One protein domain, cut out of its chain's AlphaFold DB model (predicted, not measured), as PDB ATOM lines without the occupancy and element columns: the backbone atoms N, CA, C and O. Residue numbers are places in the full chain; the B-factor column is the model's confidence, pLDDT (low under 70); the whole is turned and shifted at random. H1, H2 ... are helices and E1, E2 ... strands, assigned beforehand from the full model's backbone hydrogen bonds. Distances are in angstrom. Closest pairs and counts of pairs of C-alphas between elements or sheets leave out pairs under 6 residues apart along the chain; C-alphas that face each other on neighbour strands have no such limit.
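AT A GLANCE: This is residues 208 to 321 and 382 to 399 of the 399 residues of the protein "Type VI secretion system ImpH/TssG family protein" of Marinomonas aquiplantarum (UniProt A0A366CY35). A strongly twisted sheet of four strands has H2 and H3 over one face, with H1 grazing it by E1; the hairpin E1 and E2 runs beyond E3 and E4 as a long arm tipped by residues 237 to 260. The printed part has 132 residues with three named helices and four strands, in the order H1 E1 E2 H2 H3 E3 E4. The sheet, E1 E2 E3 E4, is mixed, as is the class, helices and strands. The whole is loose, radius of gyration of the C-alphas 19.0 A, spanning 62 by 33 by 26 A.

IN THESE COORDINATES: E2, residues 261 to 276, spans 36.7 A and bends by 62 degrees at residue 264. E1, residues 224 to 236, spans 30.9 A and bends by 52 degrees at residue 229. E3 is residues 307 to 314, 22.9 A; E4, residues 391 to 396, 16.0 A, ends at C-alpha 396 (-5.775, -22.691, 4.843). H1, residues 209 to 219, 15.3 A, begins at C-alpha 209 (-24.235, -23.501, 9.239). H2 is residues 278 to 284, 10.1 A, and H3 residues 291 to 302, 16.5 A.

HOW THE PARTS SIT: E1 and E2 are antiparallel (N 228 to O 270, 2.9 A), E2 and E3 parallel (N 271 to O 309, 2.8 A), E3 and E4 antiparallel (N 310 to O 394, 3.0 A), these pairs within hydrogen-bond range. E2, H2, H3 and E3 make a strand-helix-strand unit, parallel neighbour strands with helices between, its crossover right-handed. H2 is on the sheet over E3, at a height of 9.2 A, along it at 4 degrees on the local plane; their closest C-alphas, Leu 278 and Cys 314, are 6.6 A apart. H3, on the same face, is only just over E3 alone, with 5 C-alphas falling on E3 and 2 on E4; it runs slantwise at 50 degrees on the local plane. H2 and H3 only just touch, only at the corner, with 3 pairs of C-alphas within 8 A, closest Leu 284 and His 291, 4.5 A. H1 only grazes the sheet with residues 209 to 217, and is close but not clearly touching H3, closest C-alphas Ile 212 and Ile 301, 7.5 A. Every O i to N i+4 pair is within hydrogen-bond range in H1, H2 and H3.

THE WHOLE: The C-alphas of Gly 246 and Asp 317, the farthest apart, are 63.0 A apart. Residues 322 to 381 are not printed; C-alphas 321 and 382 are 13.1 A apart across the cut. The link E1 to E2 is long, 24 residues. Mean pLDDT of the printed part is 78.8, under 70 at residues 316 to 321 and 382 to 399.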
ATOM      1  N   SER A 208     -24.827 -18.627   9.097       89.12
ATOM      2  CA  SER A 208     -25.264 -19.833   9.810       89.12
ATOM      3  C   SER A 208     -24.815 -21.112   9.094       89.12
ATOM      4  O   SER A 208     -24.717 -21.141   7.868       89.12
ATOM      5  N   LEU A 209     -24.620 -22.213   9.831       89.94
ATOM      6  CA  LEU A 209     -24.235 -23.501   9.239       89.94
ATOM      7  C   LEU A 209     -25.153 -23.947   8.077       89.94
ATOM      8  O   LEU A 209     -24.624 -24.345   7.042       89.94
ATOM      9  N   PRO A 210     -26.498 -23.859   8.157       91.31
ATOM     10  CA  PRO A 210     -27.359 -24.208   7.025       91.31
ATOM     11  C   PRO A 210     -27.107 -23.360   5.773       91.31
ATOM     12  O   PRO A 210     -27.167 -23.888   4.663       91.31
ATOM     13  N   LEU A 211     -26.815 -22.066   5.940       91.75
ATOM     14  CA  LEU A 211     -26.460 -21.179   4.833       91.75
ATOM     15  C   LEU A 211     -25.112 -21.583   4.236       91.75
ATOM     16  O   LEU A 211     -25.029 -21.785   3.032       91.75
ATOM     17  N   ILE A 212     -24.098 -21.803   5.076       91.75
ATOM     18  CA  ILE A 212     -22.777 -22.261   4.637       91.75
ATOM     19  C   ILE A 212     -22.907 -23.568   3.837       91.75
ATOM     20  O   ILE A 212     -22.389 -23.666   2.730       91.75
ATOM     21  N   ARG A 213     -23.681 -24.552   4.317       92.88
ATOM     22  CA  ARG A 213     -23.925 -25.802   3.571       92.88
ATOM     23  C   ARG A 213     -24.539 -25.550   2.191       92.88
ATOM     24  O   ARG A 213     -24.123 -26.185   1.227       92.88
ATOM     25  N   LYS A 214     -25.507 -24.630   2.084       91.31
ATOM     26  CA  LYS A 214     -26.106 -24.244   0.794       91.31
ATOM     27  C   LYS A 214     -25.101 -23.548  -0.124       91.31
ATOM     28  O   LYS A 214     -25.092 -23.844  -1.312       91.31
ATOM     29  N   LEU A 215     -24.253 -22.673   0.418       91.44
ATOM     30  CA  LEU A 215     -23.207 -21.987  -0.340       91.44
ATOM     31  C   LEU A 215     -22.225 -22.981  -0.957       91.44
ATOM     32  O   LEU A 215     -22.015 -22.958  -2.164       91.44
ATOM     33  N   PHE A 216     -21.708 -23.919  -0.161       91.62
ATOM     34  CA  PHE A 216     -20.829 -24.981  -0.661       91.62
ATOM     35  C   PHE A 216     -21.507 -25.857  -1.728       91.62
ATOM     36  O   PHE A 216     -20.869 -26.228  -2.716       91.62
ATOM     37  N   ALA A 217     -22.801 -26.146  -1.569       91.56
ATOM     38  CA  ALA A 217     -23.556 -26.938  -2.534       91.56
ATOM     39  C   ALA A 217     -23.805 -26.203  -3.862       91.56
ATOM     40  O   ALA A 217     -23.755 -26.838  -4.909       91.56
ATOM     41  N   ILE A 218     -24.068 -24.894  -3.839       89.56
ATOM     42  CA  ILE A 218     -24.379 -24.111  -5.046       89.56
ATOM     43  C   ILE A 218     -23.102 -23.672  -5.765       89.56
ATOM     44  O   ILE A 218     -22.982 -23.889  -6.963       89.56
ATOM     45  N   VAL A 219     -22.141 -23.103  -5.034       87.31
ATOM     46  CA  VAL A 219     -20.923 -22.521  -5.621       87.31
ATOM     47  C   VAL A 219     -19.938 -23.606  -6.044       87.31
ATOM     48  O   VAL A 219     -19.398 -23.569  -7.145       87.31
ATOM     49  N   LEU A 220     -19.690 -24.589  -5.174       87.38
ATOM     50  CA  LEU A 220     -18.669 -25.612  -5.415       87.38
ATOM     51  C   LEU A 220     -19.259 -26.971  -5.793       87.38
ATOM     52  O   LEU A 220     -18.501 -27.870  -6.157       87.38
ATOM     53  N   GLY A 221     -20.578 -27.161  -5.702       88.56
ATOM     54  CA  GLY A 221     -21.201 -28.463  -5.952       88.56
ATOM     55  C   GLY A 221     -20.819 -29.528  -4.919       88.56
ATOM     56  O   GLY A 221     -20.861 -30.716  -5.232       88.56
ATOM     57  N   ILE A 222     -20.384 -29.129  -3.716       90.19
ATOM     58  CA  ILE A 222     -19.818 -30.041  -2.710       90.19
ATOM     59  C   ILE A 222     -20.708 -30.084  -1.462       90.19
ATOM     60  O   ILE A 222     -21.030 -29.035  -0.900       90.19
ATOM     61  N   PRO A 223     -21.061 -31.279  -0.961       90.06
ATOM     62  CA  PRO A 223     -21.727 -31.407   0.327       90.06
ATOM     63  C   PRO A 223     -20.773 -31.084   1.489       90.06
ATOM     64  O   PRO A 223     -19.712 -31.691   1.639       90.06
ATOM     65  N   LEU A 224     -21.184 -30.160   2.358       91.88
ATOM     66  CA  LEU A 224     -20.559 -29.936   3.664       91.88
ATOM     67  C   LEU A 224     -21.238 -30.840   4.708       91.88
ATOM     68  O   LEU A 224     -22.450 -30.735   4.940       91.88
ATOM     69  N   ILE A 225     -20.473 -31.737   5.331       89.81
ATOM     70  CA  ILE A 225     -20.976 -32.711   6.313       89.81
ATOM     71  C   ILE A 225     -21.075 -32.060   7.686       89.81
ATOM     72  O   ILE A 225     -22.145 -32.064   8.294       89.81
ATOM     73  N   ALA A 226     -19.961 -31.495   8.147       88.81
ATOM     74  CA  ALA A 226     -19.820 -30.951   9.485       88.81
ATOM     75  C   ALA A 226     -18.956 -29.690   9.471       88.81
ATOM     76  O   ALA A 226     -18.072 -29.527   8.626       88.81
ATOM     77  N   LEU A 227     -19.233 -28.818  10.434       91.12
ATOM     78  CA  LEU A 227     -18.434 -27.645  10.750       91.12
ATOM     79  C   LEU A 227     -18.125 -27.727  12.242       91.12
ATOM     80  O   LEU A 227     -19.036 -27.617  13.064       91.12
ATOM     81  N   ASN A 228     -16.859 -27.969  12.575       90.50
ATOM     82  CA  ASN A 228     -16.417 -28.095  13.958       90.50
ATOM     83  C   ASN A 228     -15.798 -26.762  14.382       90.50
ATOM     84  O   ASN A 228     -14.705 -26.407  13.943       90.50
ATOM     85  N   CYS A 229     -16.518 -26.001  15.204       87.56
ATOM     86  CA  CYS A 229     -16.001 -24.765  15.790       87.56
ATOM     87  C   CYS A 229     -15.043 -25.061  16.952       87.56
ATOM     88  O   CYS A 229     -15.109 -26.134  17.551       87.56
ATOM     89  N   LEU A 230     -14.256 -24.050  17.339       85.88
ATOM     90  CA  LEU A 230     -13.432 -24.056  18.553       85.88
ATOM     91  C   LEU A 230     -12.319 -25.115  18.531       85.88
ATOM     92  O   LEU A 230     -12.069 -25.806  19.524       85.88
ATOM     93  N   LEU A 231     -11.646 -25.261  17.387       86.75
ATOM     94  CA  LEU A 231     -10.422 -26.047  17.336       86.75
ATOM     95  C   LEU A 231      -9.302 -25.264  18.015       86.75
ATOM     96  O   LEU A 231      -8.723 -24.339  17.442       86.75
ATOM     97  N   GLY A 232      -9.001 -25.662  19.249       87.12
ATOM     98  CA  GLY A 232      -7.948 -25.032  20.021       87.12
ATOM     99  C   GLY A 232      -6.558 -25.273  19.429       87.12
ATOM    100  O   GLY A 232      -6.241 -26.377  18.975       87.12
ATOM    101  N   ARG A 233      -5.716 -24.238  19.446       85.75
ATOM    102  CA  ARG A 233      -4.343 -24.291  18.937       85.75
ATOM    103  C   ARG A 233      -3.380 -23.622  19.909       85.75
ATOM    104  O   ARG A 233      -3.692 -22.625  20.552       85.75
ATOM    105  N   TRP A 234      -2.164 -24.155  19.952       88.75
ATOM    106  CA  TRP A 234      -1.030 -23.462  20.548       88.75
ATOM    107  C   TRP A 234      -0.530 -22.372  19.599       88.75
ATOM    108  O   TRP A 234       0.006 -22.674  18.529       88.75
ATOM    109  N   LEU A 235      -0.687 -21.115  20.001       86.62
ATOM    110  CA  LEU A 235      -0.141 -19.955  19.310       86.62
ATOM    111  C   LEU A 235       1.220 -19.607  19.913       86.62
ATOM    112  O   LEU A 235       1.405 -19.669  21.129       86.62
ATOM    113  N   LYS A 236       2.194 -19.276  19.061       88.94
ATOM    114  CA  LYS A 236       3.500 -18.792  19.521       88.94
ATOM    115  C   LYS A 236       3.340 -17.338  19.966       88.94
ATOM    116  O   LYS A 236       2.842 -16.529  19.190       88.94
ATOM    117  N   VAL A 237       3.784 -17.032  21.182       87.06
ATOM    118  CA  VAL A 237       3.837 -15.656  21.693       87.06
ATOM    119  C   VAL A 237       4.969 -14.918  20.980       87.06
ATOM    120  O   VAL A 237       6.058 -15.488  20.827       87.06
ATOM    121  N   GLN A 238       4.705 -13.696  20.508       85.88
ATOM    122  CA  GLN A 238       5.734 -12.861  19.886       85.88
ATOM    123  C   GLN A 238       6.828 -12.527  20.899       85.88
ATOM    124  O   GLN A 238       6.575 -12.510  22.102       85.88
ATOM    125  N   ASP A 239       8.053 -12.325  20.423       84.88
ATOM    126  CA  ASP A 239       9.208 -12.187  21.313       84.88
ATOM    127  C   ASP A 239       9.114 -10.889  22.150       84.88
ATOM    128  O   ASP A 239       9.615 -10.829  23.271       84.88
ATOM    129  N   GLU A 240       8.381  -9.884  21.659       85.38
ATOM    130  CA  GLU A 240       8.055  -8.634  22.355       85.38
ATOM    131  C   GLU A 240       7.080  -8.824  23.531       85.38
ATOM    132  O   GLU A 240       7.131  -8.078  24.513       85.38
ATOM    133  N   ASP A 241       6.220  -9.842  23.458       84.44
ATOM    134  CA  ASP A 241       5.173 -10.136  24.446       84.44
ATOM    135  C   ASP A 241       5.653 -11.102  25.542       84.44
ATOM    136  O   ASP A 241       4.888 -11.494  26.429       84.44
ATOM    137  N   HIS A 242       6.930 -11.500  25.514       87.19
ATOM    138  CA  HIS A 242       7.510 -12.355  26.547       87.19
ATOM    139  C   HIS A 242       7.656 -11.586  27.861       87.19
ATOM    140  O   HIS A 242       8.067 -10.422  27.901       87.19
ATOM    141  N   THR A 243       7.348 -12.260  28.966       86.00
ATOM    142  CA  THR A 243       7.588 -11.732  30.308       86.00
ATOM    143  C   THR A 243       9.057 -11.874  30.684       86.00
ATOM    144  O   THR A 243       9.559 -12.979  30.891       86.00
ATOM    145  N   LEU A 244       9.735 -10.735  30.831       84.56
ATOM    146  CA  LEU A 244      11.112 -10.646  31.305       84.56
ATOM    147  C   LEU A 244      11.127  -9.972  32.676       84.56
ATOM    148  O   LEU A 244      10.701  -8.826  32.844       84.56
ATOM    149  N   LEU A 245      11.631 -10.691  33.680       83.00
ATOM    150  CA  LEU A 245      11.616 -10.231  35.066       83.00
ATOM    151  C   LEU A 245      12.358  -8.892  35.212       83.00
ATOM    152  O   LEU A 245      13.540  -8.786  34.896       83.00
ATOM    153  N   GLY A 246      11.651  -7.871  35.705       80.44
ATOM    154  CA  GLY A 246      12.200  -6.528  35.917       80.44
ATOM    155  C   GLY A 246      12.447  -5.714  34.641       80.44
ATOM    156  O   GLY A 246      12.983  -4.615  34.743       80.44
ATOM    157  N   GLN A 247      12.066  -6.223  33.464       83.50
ATOM    158  CA  GLN A 247      12.240  -5.530  32.185       83.50
ATOM    159  C   GLN A 247      10.889  -5.243  31.520       83.50
ATOM    160  O   GLN A 247      10.445  -4.099  31.506       83.50
ATOM    161  N   SER A 248      10.200  -6.273  31.028       80.88
ATOM    162  CA  SER A 248       8.985  -6.145  30.211       80.88
ATOM    163  C   SER A 248       7.913  -7.142  30.643       80.88
ATOM    164  O   SER A 248       8.221  -8.223  31.146       80.88
ATOM    165  N   ASN A 249       6.644  -6.755  30.483       82.38
ATOM    166  CA  ASN A 249       5.464  -7.598  30.706       82.38
ATOM    167  C   ASN A 249       5.470  -8.346  32.053       82.38
ATOM    168  O   ASN A 249       5.089  -9.509  32.143       82.38
ATOM    169  N   HIS A 250       5.961  -7.694  33.111       80.75
ATOM    170  CA  HIS A 250       6.207  -8.299  34.427       80.75
ATOM    171  C   HIS A 250       5.092  -8.001  35.443       80.75
ATOM    172  O   HIS A 250       5.171  -8.423  36.599       80.75
ATOM    173  N   ARG A 251       4.047  -7.266  35.035       82.75
ATOM    174  CA  ARG A 251       2.898  -6.940  35.886       82.75
ATOM    175  C   ARG A 251       1.889  -8.086  35.849       82.75
ATOM    176  O   ARG A 251       1.229  -8.336  34.838       82.75
ATOM    177  N   LEU A 252       1.779  -8.786  36.977       79.38
ATOM    178  CA  LEU A 252       0.805  -9.858  37.174       79.38
ATOM    179  C   LEU A 252      -0.623  -9.313  36.989       79.38
ATOM    180  O   LEU A 252      -0.908  -8.182  37.374       79.38
ATOM    181  N   SER A 253      -1.515 -10.131  36.424       80.50
ATOM    182  CA  SER A 253      -2.906  -9.812  36.050       80.50
ATOM    183  C   SER A 253      -3.107  -8.999  34.772       80.50
ATOM    184  O   SER A 253      -4.187  -9.118  34.197       80.50
ATOM    185  N   THR A 254      -2.152  -8.174  34.339       78.44
ATOM    186  CA  THR A 254      -2.367  -7.286  33.181       78.44
ATOM    187  C   THR A 254      -1.516  -7.640  31.975       78.44
ATOM    188  O   THR A 254      -2.022  -7.600  30.862       78.44
ATOM    189  N   GLU A 255      -0.244  -7.977  32.184       81.00
ATOM    190  CA  GLU A 255       0.730  -8.098  31.087       81.00
ATOM    191  C   GLU A 255       1.482  -9.430  31.109       81.00
ATOM    192  O   GLU A 255       1.988  -9.867  30.082       81.00
ATOM    193  N   ALA A 256       1.571 -10.084  32.270       82.38
ATOM    194  CA  ALA A 256       2.373 -11.289  32.407       82.38
ATOM    195  C   ALA A 256       1.785 -12.477  31.626       82.38
ATOM    196  O   ALA A 256       0.721 -12.994  31.976       82.38
ATOM    197  N   THR A 257       2.514 -12.936  30.608       81.94
ATOM    198  CA  THR A 257       2.224 -14.152  29.842       81.94
ATOM    199  C   THR A 257       3.126 -15.287  30.330       81.94
ATOM    200  O   THR A 257       4.295 -15.093  30.668       81.94
ATOM    201  N   LEU A 258       2.577 -16.502  30.432       82.88
ATOM    202  CA  LEU A 258       3.331 -17.658  30.916       82.88
ATOM    203  C   LEU A 258       3.859 -18.491  29.742       82.88
ATOM    204  O   LEU A 258       3.088 -19.127  29.028       82.88
ATOM    205  N   GLY A 259       5.184 -18.559  29.612       85.19
ATOM    206  CA  GLY A 259       5.864 -19.405  28.630       85.19
ATOM    207  C   GLY A 259       5.924 -18.802  27.223       85.19
ATOM    208  O   GLY A 259       5.659 -17.627  27.014       85.19
ATOM    209  N   THR A 260       6.311 -19.622  26.243       86.56
ATOM    210  CA  THR A 260       6.514 -19.192  24.843       86.56
ATOM    211  C   THR A 260       5.302 -19.450  23.942       86.56
ATOM    212  O   THR A 260       5.333 -19.147  22.744       86.56
ATOM    213  N   ARG A 261       4.237 -20.054  24.485       90.00
ATOM    214  CA  ARG A 261       3.024 -20.424  23.748       90.00
ATOM    215  C   ARG A 261       1.782 -20.222  24.605       90.00
ATOM    216  O   ARG A 261       1.788 -20.577  25.779       90.00
ATOM    217  N   ILE A 262       0.712 -19.738  23.985       89.62
ATOM    218  CA  ILE A 262      -0.606 -19.575  24.605       89.62
ATOM    219  C   ILE A 262      -1.588 -20.521  23.917       89.62
ATOM    220  O   ILE A 262      -1.529 -20.727  22.704       89.62
ATOM    221  N   TRP A 263      -2.465 -21.132  24.709       88.62
ATOM    222  CA  TRP A 263      -3.569 -21.931  24.197       88.62
ATOM    223  C   TRP A 263      -4.764 -21.028  23.906       88.62
ATOM    224  O   TRP A 263      -5.314 -20.426  24.828       88.62
ATOM    225  N   ASP A 264      -5.177 -20.971  22.645       88.81
ATOM    226  CA  ASP A 264      -6.404 -20.300  22.233       88.81
ATOM    227  C   ASP A 264      -7.430 -21.348  21.788       88.81
ATOM    228  O   ASP A 264      -7.160 -22.145  20.892       88.81
ATOM    229  N   GLN A 265      -8.598 -21.364  22.436       88.62
ATOM    230  CA  GLN A 265      -9.701 -22.280  22.125       88.62
ATOM    231  C   GLN A 265     -10.452 -21.889  20.846       88.62
ATOM    232  O   GLN A 265     -11.120 -22.735  20.261       88.62
ATOM    233  N   GLN A 266     -10.364 -20.629  20.419       87.19
ATOM    234  CA  GLN A 266     -11.076 -20.084  19.261       87.19
ATOM    235  C   GLN A 266     -10.184 -19.985  18.017       87.19
ATOM    236  O   GLN A 266     -10.608 -19.437  17.005       87.19
ATOM    237  N   ALA A 267      -8.982 -20.563  18.072       83.31
ATOM    238  CA  ALA A 267      -7.944 -20.352  17.072       83.31
ATOM    239  C   ALA A 267      -8.313 -20.812  15.652       83.31
ATOM    240  O   ALA A 267      -7.808 -20.240  14.690       83.31
ATOM    241  N   ALA A 268      -9.127 -21.862  15.495       86.31
ATOM    242  CA  ALA A 268      -9.481 -22.381  14.176       86.31
ATOM    243  C   ALA A 268     -10.875 -23.028  14.107       86.31
ATOM    244  O   ALA A 268     -11.472 -23.430  15.112       86.31
ATOM    245  N   VAL A 269     -11.369 -23.179  12.877       89.50
ATOM    246  CA  VAL A 269     -12.613 -23.884  12.536       89.50
ATOM    247  C   VAL A 269     -12.319 -25.013  11.547       89.50
ATOM    248  O   VAL A 269     -11.571 -24.830  10.589       89.50
ATOM    249  N   GLU A 270     -12.916 -26.189  11.748       91.25
ATOM    250  CA  GLU A 270     -12.836 -27.299  10.793       91.25
ATOM    251  C   GLU A 270     -14.022 -27.314   9.831       91.25
ATOM    252  O   GLU A 270     -15.177 -27.260  10.261       91.25
ATOM    253  N   LEU A 271     -13.747 -27.508   8.541       91.88
ATOM    254  CA  LEU A 271     -14.742 -27.807   7.515       91.88
ATOM    255  C   LEU A 271     -14.542 -29.231   6.999       91.88
ATOM    256  O   LEU A 271     -13.517 -29.543   6.392       91.88
ATOM    257  N   VAL A 272     -15.543 -30.085   7.212       91.62
ATOM    258  CA  VAL A 272     -15.543 -31.473   6.738       91.62
ATOM    259  C   VAL A 272     -16.392 -31.577   5.473       91.62
ATOM    260  O   VAL A 272     -17.624 -31.538   5.530       91.62
ATOM    261  N   LEU A 273     -15.731 -31.708   4.325       91.12
ATOM    262  CA  LEU A 273     -16.349 -31.741   2.998       91.12
ATOM    263  C   LEU A 273     -16.411 -33.174   2.459       91.12
ATOM    264  O   LEU A 273     -15.409 -33.890   2.489       91.12
ATOM    265  N   GLY A 274     -17.554 -33.578   1.904       82.56
ATOM    266  CA  GLY A 274     -17.684 -34.818   1.137       82.56
ATOM    267  C   GLY A 274     -18.937 -35.644   1.429       82.56
ATOM    268  O   GLY A 274     -19.889 -35.133   2.016       82.56
ATOM    269  N   PRO A 275     -18.984 -36.911   0.979       85.44
ATOM    270  CA  PRO A 275     -17.916 -37.669   0.316       85.44
ATOM    271  C   PRO A 275     -17.686 -37.254  -1.153       85.44
ATOM    272  O   PRO A 275     -18.636 -36.967  -1.876       85.44
ATOM    273  N   LEU A 276     -16.423 -37.231  -1.600       86.50
ATOM    274  CA  LEU A 276     -16.013 -36.822  -2.955       86.50
ATOM    275  C   LEU A 276     -15.208 -37.909  -3.685       86.50
ATOM    276  O   LEU A 276     -14.478 -38.686  -3.065       86.50
ATOM    277  N   ALA A 277     -15.306 -37.924  -5.018       85.06
ATOM    278  CA  ALA A 277     -14.444 -38.728  -5.886       85.06
ATOM    279  C   ALA A 277     -12.996 -38.201  -5.883       85.06
ATOM    280  O   ALA A 277     -12.760 -37.007  -5.667       85.06
ATOM    281  N   LEU A 278     -12.028 -39.080  -6.161       81.75
ATOM    282  CA  LEU A 278     -10.598 -38.753  -6.110       81.75
ATOM    283  C   LEU A 278     -10.223 -37.586  -7.043       81.75
ATOM    284  O   LEU A 278      -9.497 -36.687  -6.624       81.75
ATOM    285  N   ASP A 279     -10.773 -37.558  -8.257       85.38
ATOM    286  CA  ASP A 279     -10.511 -36.499  -9.241       85.38
ATOM    287  C   ASP A 279     -10.927 -35.122  -8.712       85.38
ATOM    288  O   ASP A 279     -10.205 -34.137  -8.859       85.38
ATOM    289  N   ARG A 280     -12.077 -35.052  -8.028       86.56
ATOM    290  CA  ARG A 280     -12.564 -33.801  -7.436       86.56
ATOM    291  C   ARG A 280     -11.700 -33.376  -6.253       86.56
ATOM    292  O   ARG A 280     -11.435 -32.190  -6.101       86.56
ATOM    293  N   ILE A 281     -11.217 -34.325  -5.449       85.06
ATOM    294  CA  ILE A 281     -10.285 -34.043  -4.348       85.06
ATOM    295  C   ILE A 281      -8.984 -33.443  -4.890       85.06
ATOM    296  O   ILE A 281      -8.537 -32.424  -4.372       85.06
ATOM    297  N   GLN A 282      -8.410 -34.009  -5.957       85.75
ATOM    298  CA  GLN A 282      -7.174 -33.494  -6.562       85.75
ATOM    299  C   GLN A 282      -7.309 -32.047  -7.050       85.75
ATOM    300  O   GLN A 282      -6.355 -31.282  -6.942       85.75
ATOM    301  N   ARG A 283      -8.494 -31.648  -7.527       87.75
ATOM    302  CA  ARG A 283      -8.754 -30.261  -7.944       87.75
ATOM    303  C   ARG A 283      -8.917 -29.277  -6.782       87.75
ATOM    304  O   ARG A 283      -8.695 -28.089  -6.981       87.75
ATOM    305  N   LEU A 284      -9.296 -29.745  -5.590       86.69
ATOM    306  CA  LEU A 284      -9.539 -28.903  -4.405       86.69
ATOM    307  C   LEU A 284      -8.304 -28.723  -3.511       86.69
ATOM    308  O   LEU A 284      -8.244 -27.788  -2.707       86.69
ATOM    309  N   VAL A 285      -7.335 -29.631  -3.618       87.56
ATOM    310  CA  VAL A 285      -6.050 -29.573  -2.907       87.56
ATOM    311  C   VAL A 285      -5.228 -28.368  -3.405       87.56
ATOM    312  O   VAL A 285      -5.384 -27.971  -4.560       87.56
ATOM    313  N   PRO A 286      -4.352 -27.769  -2.568       85.12
ATOM    314  CA  PRO A 286      -3.484 -26.669  -2.984       85.12
ATOM    315  C   PRO A 286      -2.751 -26.946  -4.304       85.12
ATOM    316  O   PRO A 286      -2.047 -27.946  -4.434       85.12
ATOM    317  N   GLY A 287      -2.925 -26.049  -5.279       83.12
ATOM    318  CA  GLY A 287      -2.390 -26.187  -6.641       83.12
ATOM    319  C   GLY A 287      -3.356 -26.807  -7.660       83.12
ATOM    320  O   GLY A 287      -3.041 -26.810  -8.848       83.12
ATOM    321  N   GLY A 288      -4.520 -27.299  -7.227       85.06
ATOM    322  CA  GLY A 288      -5.608 -27.723  -8.106       85.06
ATOM    323  C   GLY A 288      -6.450 -26.554  -8.636       85.06
ATOM    324  O   GLY A 288      -6.424 -25.451  -8.091       85.06
ATOM    325  N   GLU A 289      -7.210 -26.805  -9.705       88.00
ATOM    326  CA  GLU A 289      -8.009 -25.792 -10.418       88.00
ATOM    327  C   GLU A 289      -9.098 -25.145  -9.542       88.00
ATOM    328  O   GLU A 289      -9.289 -23.932  -9.581       88.00
ATOM    329  N   ASP A 290      -9.784 -25.934  -8.708       87.00
ATOM    330  CA  ASP A 290     -10.908 -25.473  -7.877       87.00
ATOM    331  C   ASP A 290     -10.456 -24.908  -6.517       87.00
ATOM    332  O   ASP A 290     -11.272 -24.424  -5.727       87.00
ATOM    333  N   HIS A 291      -9.156 -24.971  -6.210       88.56
ATOM    334  CA  HIS A 291      -8.619 -24.539  -4.921       88.56
ATOM    335  C   HIS A 291      -8.819 -23.038  -4.675       88.56
ATOM    336  O   HIS A 291      -9.113 -22.626  -3.552       88.56
ATOM    337  N   GLN A 292      -8.691 -22.218  -5.723       87.88
ATOM    338  CA  GLN A 292      -8.882 -20.773  -5.609       87.88
ATOM    339  C   GLN A 292     -10.340 -20.434  -5.270       87.88
ATOM    340  O   GLN A 292     -10.580 -19.703  -4.316       87.88
ATOM    341  N   ALA A 293     -11.306 -21.057  -5.952       88.00
ATOM    342  CA  ALA A 293     -12.729 -20.869  -5.665       88.00
ATOM    343  C   ALA A 293     -13.097 -21.299  -4.231       88.00
ATOM    344  O   ALA A 293     -13.894 -20.641  -3.561       88.00
ATOM    345  N   LEU A 294     -12.483 -22.378  -3.727       90.00
ATOM    346  CA  LEU A 294     -12.631 -22.805  -2.334       90.00
ATOM    347  C   LEU A 294     -12.098 -21.752  -1.355       90.00
ATOM    348  O   LEU A 294     -12.766 -21.432  -0.372       90.00
ATOM    349  N   ARG A 295     -10.908 -21.209  -1.624       89.25
ATOM    350  CA  ARG A 295     -10.302 -20.160  -0.800       89.25
ATOM    351  C   ARG A 295     -11.154 -18.895  -0.795       89.25
ATOM    352  O   ARG A 295     -11.378 -18.339   0.276       89.25
ATOM    353  N   ASP A 296     -11.652 -18.478  -1.953       88.56
ATOM    354  CA  ASP A 296     -12.483 -17.282  -2.087       88.56
ATOM    355  C   ASP A 296     -13.791 -17.440  -1.300       88.56
ATOM    356  O   ASP A 296     -14.144 -16.562  -0.509       88.56
ATOM    357  N   LEU A 297     -14.445 -18.605  -1.389       89.38
ATOM    358  CA  LEU A 297     -15.661 -18.894  -0.627       89.38
ATOM    359  C   LEU A 297     -15.416 -18.892   0.891       89.38
ATOM    360  O   LEU A 297     -16.179 -18.289   1.644       89.38
ATOM    361  N   VAL A 298     -14.346 -19.548   1.354       89.44
ATOM    362  CA  VAL A 298     -13.984 -19.575   2.783       89.44
ATOM    363  C   VAL A 298     -13.617 -18.175   3.278       89.44
ATOM    364  O   VAL A 298     -14.028 -17.785   4.372       89.44
ATOM    365  N   SER A 299     -12.916 -17.391   2.455       87.50
ATOM    366  CA  SER A 299     -12.560 -16.011   2.784       87.50
ATOM    367  C   SER A 299     -13.781 -15.128   2.983       87.50
ATOM    368  O   SER A 299     -13.805 -14.321   3.909       87.50
ATOM    369  N   TRP A 300     -14.814 -15.331   2.166       85.88
ATOM    370  CA  TRP A 300     -16.065 -14.602   2.274       85.88
ATOM    371  C   TRP A 300     -16.872 -15.011   3.508       85.88
ATOM    372  O   TRP A 300     -17.403 -14.149   4.198       85.88
ATOM    373  N   ILE A 301     -16.932 -16.306   3.831       86.94
ATOM    374  CA  ILE A 301     -17.655 -16.794   5.017       86.94
ATOM    375  C   ILE A 301     -17.038 -16.268   6.318       86.94
ATOM    376  O   ILE A 301     -17.766 -16.027   7.281       86.94
ATOM    377  N   SER A 302     -15.716 -16.115   6.351       82.12
ATOM    378  CA  SER A 302     -14.980 -15.732   7.556       82.12
ATOM    379  C   SER A 302     -14.668 -14.243   7.680       82.12
ATOM    380  O   SER A 302     -14.094 -13.857   8.693       82.12
ATOM    381  N   ASP A 303     -14.894 -13.455   6.630       77.56
ATOM    382  CA  ASP A 303     -14.355 -12.092   6.487       77.56
ATOM    383  C   ASP A 303     -12.841 -11.980   6.805       77.56
ATOM    384  O   ASP A 303     -12.334 -10.938   7.197       77.56
ATOM    385  N   LYS A 304     -12.098 -13.084   6.605       72.19
ATOM    386  CA  LYS A 304     -10.664 -13.267   6.924       72.19
ATOM    387  C   LYS A 304     -10.268 -13.212   8.410       72.19
ATOM    388  O   LYS A 304      -9.075 -13.199   8.695       72.19
ATOM    389  N   ASP A 305     -11.223 -13.279   9.333       75.88
ATOM    390  CA  ASP A 305     -10.939 -13.187  10.774       75.88
ATOM    391  C   ASP A 305     -10.509 -14.512  11.433       75.88
ATOM    392  O   ASP A 305      -9.961 -14.502  12.535       75.88
ATOM    393  N   CYS A 306     -10.745 -15.661  10.786       79.88
ATOM    394  CA  CYS A 306     -10.510 -16.984  11.372       79.88
ATOM    395  C   CYS A 306      -9.669 -17.894  10.466       79.88
ATOM    396  O   CYS A 306      -9.819 -17.904   9.240       79.88
ATOM    397  N   ASP A 307      -8.843 -18.742  11.086       85.38
ATOM    398  CA  ASP A 307      -8.128 -19.818  10.397       85.38
ATOM    399  C   ASP A 307      -9.048 -21.030  10.157       85.38
ATOM    400  O   ASP A 307      -9.815 -21.446  11.034       85.38
ATOM    401  N   PHE A 308      -8.924 -21.652   8.979       87.25
ATOM    402  CA  PHE A 308      -9.712 -22.827   8.606       87.25
ATOM    403  C   PHE A 308      -8.843 -24.056   8.363       87.25
ATOM    404  O   PHE A 308      -7.875 -24.052   7.596       87.25
ATOM    405  N   GLN A 309      -9.258 -25.165   8.963       89.50
ATOM    406  CA  GLN A 309      -8.774 -26.493   8.626       89.50
ATOM    407  C   GLN A 309      -9.791 -27.180   7.717       89.50
ATOM    408  O   GLN A 309     -10.963 -27.292   8.068       89.50
ATOM    409  N   ILE A 310      -9.348 -27.665   6.557       89.88
ATOM    410  CA  ILE A 310     -10.224 -28.363   5.615       89.88
ATOM    411  C   ILE A 310      -9.896 -29.851   5.619       89.88
ATOM    412  O   ILE A 310      -8.758 -30.262   5.376       89.88
ATOM    413  N   THR A 311     -10.928 -30.653   5.860       89.00
ATOM    414  CA  THR A 311     -10.882 -32.112   5.821       89.00
ATOM    415  C   THR A 311     -11.754 -32.594   4.664       89.00
ATOM    416  O   THR A 311     -12.973 -32.431   4.679       89.00
ATOM    417  N   LEU A 312     -11.132 -33.193   3.647       87.94
ATOM    418  CA  LEU A 312     -11.823 -33.790   2.504       87.94
ATOM    419  C   LEU A 312     -12.030 -35.290   2.751       87.94
ATOM    420  O   LEU A 312     -11.064 -36.033   2.942       87.94
ATOM    421  N   MET A 313     -13.285 -35.737   2.723       86.38
ATOM    422  CA  MET A 313     -13.665 -37.146   2.824       86.38
ATOM    423  C   MET A 313     -13.760 -37.775   1.434       86.38
ATOM    424  O   MET A 313     -14.467 -37.270   0.559       86.38
ATOM    425  N   CYS A 314     -13.063 -38.894   1.229       82.19
ATOM    426  CA  CYS A 314     -13.065 -39.608  -0.045       82.19
ATOM    427  C   CYS A 314     -14.081 -40.755  -0.070       82.19
ATOM    428  O   CYS A 314     -14.249 -41.466   0.919       82.19
ATOM    429  N   LEU A 315     -14.723 -40.963  -1.223       79.69
ATOM    430  CA  LEU A 315     -15.514 -42.162  -1.488       79.69
ATOM    431  C   LEU A 315     -14.619 -43.409  -1.529       79.69
ATOM    432  O   LEU A 315     -13.596 -43.453  -2.214       79.69
ATOM    433  N   LYS A 316     -15.056 -44.449  -0.815       62.56
ATOM    434  CA  LYS A 316     -14.340 -45.718  -0.628       62.56
ATOM    435  C   LYS A 316     -13.971 -46.426  -1.940       62.56
ATOM    436  O   LYS A 316     -12.924 -47.064  -1.999       62.56
ATOM    437  N   ASP A 317     -14.782 -46.263  -2.984       58.09
ATOM    438  CA  ASP A 317     -14.637 -46.980  -4.259       58.09
ATOM    439  C   ASP A 317     -13.599 -46.360  -5.210       58.09
ATOM    440  O   ASP A 317     -13.212 -46.982  -6.194       58.09
ATOM    441  N   SER A 318     -13.120 -45.141  -4.936       49.03
ATOM    442  CA  SER A 318     -12.228 -44.399  -5.845       49.03
ATOM    443  C   SER A 318     -10.738 -44.570  -5.546       49.03
ATOM    444  O   SER A 318      -9.906 -43.936  -6.194       49.03
ATOM    445  N   ILE A 319     -10.379 -45.373  -4.542       50.75
ATOM    446  CA  ILE A 319      -8.988 -45.527  -4.117       50.75
ATOM    447  C   ILE A 319      -8.549 -46.960  -4.376       50.75
ATOM    448  O   ILE A 319      -8.654 -47.819  -3.500       50.75
ATOM    449  N   GLU A 320      -7.962 -47.199  -5.549       44.91
ATOM    450  CA  GLU A 320      -7.038 -48.321  -5.673       44.91
ATOM    451  C   GLU A 320      -5.907 -48.096  -4.660       44.91
ATOM    452  O   GLU A 320      -5.315 -47.006  -4.618       44.91
ATOM    453  N   PRO A 321      -5.607 -49.064  -3.780       41.22
ATOM    454  CA  PRO A 321      -4.478 -48.941  -2.884       41.22
ATOM    455  C   PRO A 321      -3.212 -48.909  -3.740       41.22
ATOM    456  O   PRO A 321      -2.680 -49.954  -4.112       41.22
ATOM    457  N   LEU A 382      -1.678 -36.845   4.158       33.12
ATOM    458  CA  LEU A 382      -2.567 -38.001   4.063       33.12
ATOM    459  C   LEU A 382      -2.472 -38.786   5.375       33.12
ATOM    460  O   LEU A 382      -1.497 -39.499   5.596       33.12
ATOM    461  N   GLN A 383      -3.468 -38.658   6.250       34.22
ATOM    462  CA  GLN A 383      -3.580 -39.497   7.444       34.22
ATOM    463  C   GLN A 383      -4.654 -40.564   7.219       34.22
ATOM    464  O   GLN A 383      -5.834 -40.260   7.062       34.22
ATOM    465  N   GLY A 384      -4.234 -41.831   7.195       27.83
ATOM    466  CA  GLY A 384      -5.133 -42.979   7.258       27.83
ATOM    467  C   GLY A 384      -5.211 -43.485   8.693       27.83
ATOM    468  O   GLY A 384      -4.277 -44.129   9.160       27.83
ATOM    469  N   THR A 385      -6.306 -43.207   9.396       26.75
ATOM    470  CA  THR A 385      -6.616 -43.883  10.659       26.75
ATOM    471  C   THR A 385      -7.242 -45.243  10.350       26.75
ATOM    472  O   THR A 385      -8.041 -45.385   9.422       26.75
ATOM    473  N   SER A 386      -6.842 -46.282  11.086       32.22
ATOM    474  CA  SER A 386      -7.351 -47.645  10.920       32.22
ATOM    475  C   SER A 386      -8.834 -47.709  11.313       32.22
ATOM    476  O   SER A 386      -9.172 -47.952  12.469       32.22
ATOM    477  N   GLY A 387      -9.716 -47.438  10.351       28.62
ATOM    478  CA  GLY A 387     -11.163 -47.419  10.549       28.62
ATOM    479  C   GLY A 387     -11.910 -46.644   9.459       28.62
ATOM    480  O   GLY A 387     -12.264 -45.490   9.642       28.62
ATOM    481  N   VAL A 388     -12.182 -47.322   8.343       37.78
ATOM    482  CA  VAL A 388     -13.260 -47.075   7.357       37.78
ATOM    483  C   VAL A 388     -13.222 -45.845   6.424       37.78
ATOM    484  O   VAL A 388     -13.625 -46.050   5.286       37.78
ATOM    485  N   ASP A 389     -12.662 -44.672   6.739       37.97
ATOM    486  CA  ASP A 389     -12.663 -43.528   5.790       37.97
ATOM    487  C   ASP A 389     -11.280 -42.878   5.619       37.97
ATOM    488  O   ASP A 389     -10.638 -42.471   6.585       37.97
ATOM    489  N   LYS A 390     -10.805 -42.749   4.370       47.25
ATOM    490  CA  LYS A 390      -9.556 -42.031   4.059       47.25
ATOM    491  C   LYS A 390      -9.838 -40.528   3.967       47.25
ATOM    492  O   LYS A 390     -10.678 -40.103   3.171       47.25
ATOM    493  N   GLN A 391      -9.120 -39.738   4.765       45.69
ATOM    494  CA  GLN A 391      -9.256 -38.281   4.836       45.69
ATOM    495  C   GLN A 391      -7.990 -37.589   4.315       45.69
ATOM    496  O   GLN A 391      -6.871 -37.985   4.645       45.69
ATOM    497  N   VAL A 392      -8.166 -36.529   3.525       54.62
ATOM    498  CA  VAL A 392      -7.080 -35.605   3.164       54.62
ATOM    499  C   VAL A 392      -7.260 -34.338   3.984       54.62
ATOM    500  O   VAL A 392      -8.324 -33.721   3.917       54.62
ATOM    501  N   ARG A 393      -6.240 -33.952   4.756       49.91
ATOM    502  CA  ARG A 393      -6.263 -32.722   5.556       49.91
ATOM    503  C   ARG A 393      -5.217 -31.743   5.060       49.91
ATOM    504  O   ARG A 393      -4.058 -32.107   4.857       49.91
ATOM    505  N   PHE A 394      -5.625 -30.494   4.908       65.69
ATOM    506  CA  PHE A 394      -4.713 -29.375   4.710       65.69
ATOM    507  C   PHE A 394      -5.254 -28.130   5.417       65.69
ATOM    508  O   PHE A 394      -6.450 -28.012   5.692       65.69
ATOM    509  N   GLN A 395      -4.351 -27.214   5.756       55.69
ATOM    510  CA  GLN A 395      -4.686 -25.971   6.448       55.69
ATOM    511  C   GLN A 395      -4.682 -24.806   5.461       55.69
ATOM    512  O   GLN A 395      -3.732 -24.644   4.693       55.69
ATOM    513  N   LEU A 396      -5.734 -23.990   5.503       53.50
ATOM    514  CA  LEU A 396      -5.775 -22.691   4.843       53.50
ATOM    515  C   LEU A 396      -5.541 -21.628   5.910       53.50
ATOM    516  O   LEU A 396      -6.398 -21.384   6.756       53.50
ATOM    517  N   LYS A 397      -4.362 -21.009   5.856       46.19
ATOM    518  CA  LYS A 397      -4.060 -19.834   6.666       46.19
ATOM    519  C   LYS A 397      -4.554 -18.597   5.925       46.19
ATOM    520  O   LYS A 397      -4.138 -18.364   4.786       46.19
ATOM    521  N   MET A 398      -5.445 -17.839   6.551       41.62
ATOM    522  CA  MET A 398      -5.901 -16.558   6.018       41.62
ATOM    523  C   MET A 398      -4.846 -15.514   6.412       41.62
ATOM    524  O   MET A 398      -4.567 -15.337   7.592       41.62
ATOM    525  N   VAL A 399      -4.166 -14.925   5.424       34.19
ATOM    526  CA  VAL A 399      -3.156 -13.864   5.615       34.19
ATOM    527  C   VAL A 399      -3.678 -12.581   5.005       34.19
ATOM    528  O   VAL A 399      -4.255 -12.676   3.890       34.19
TER     529      VAL A 399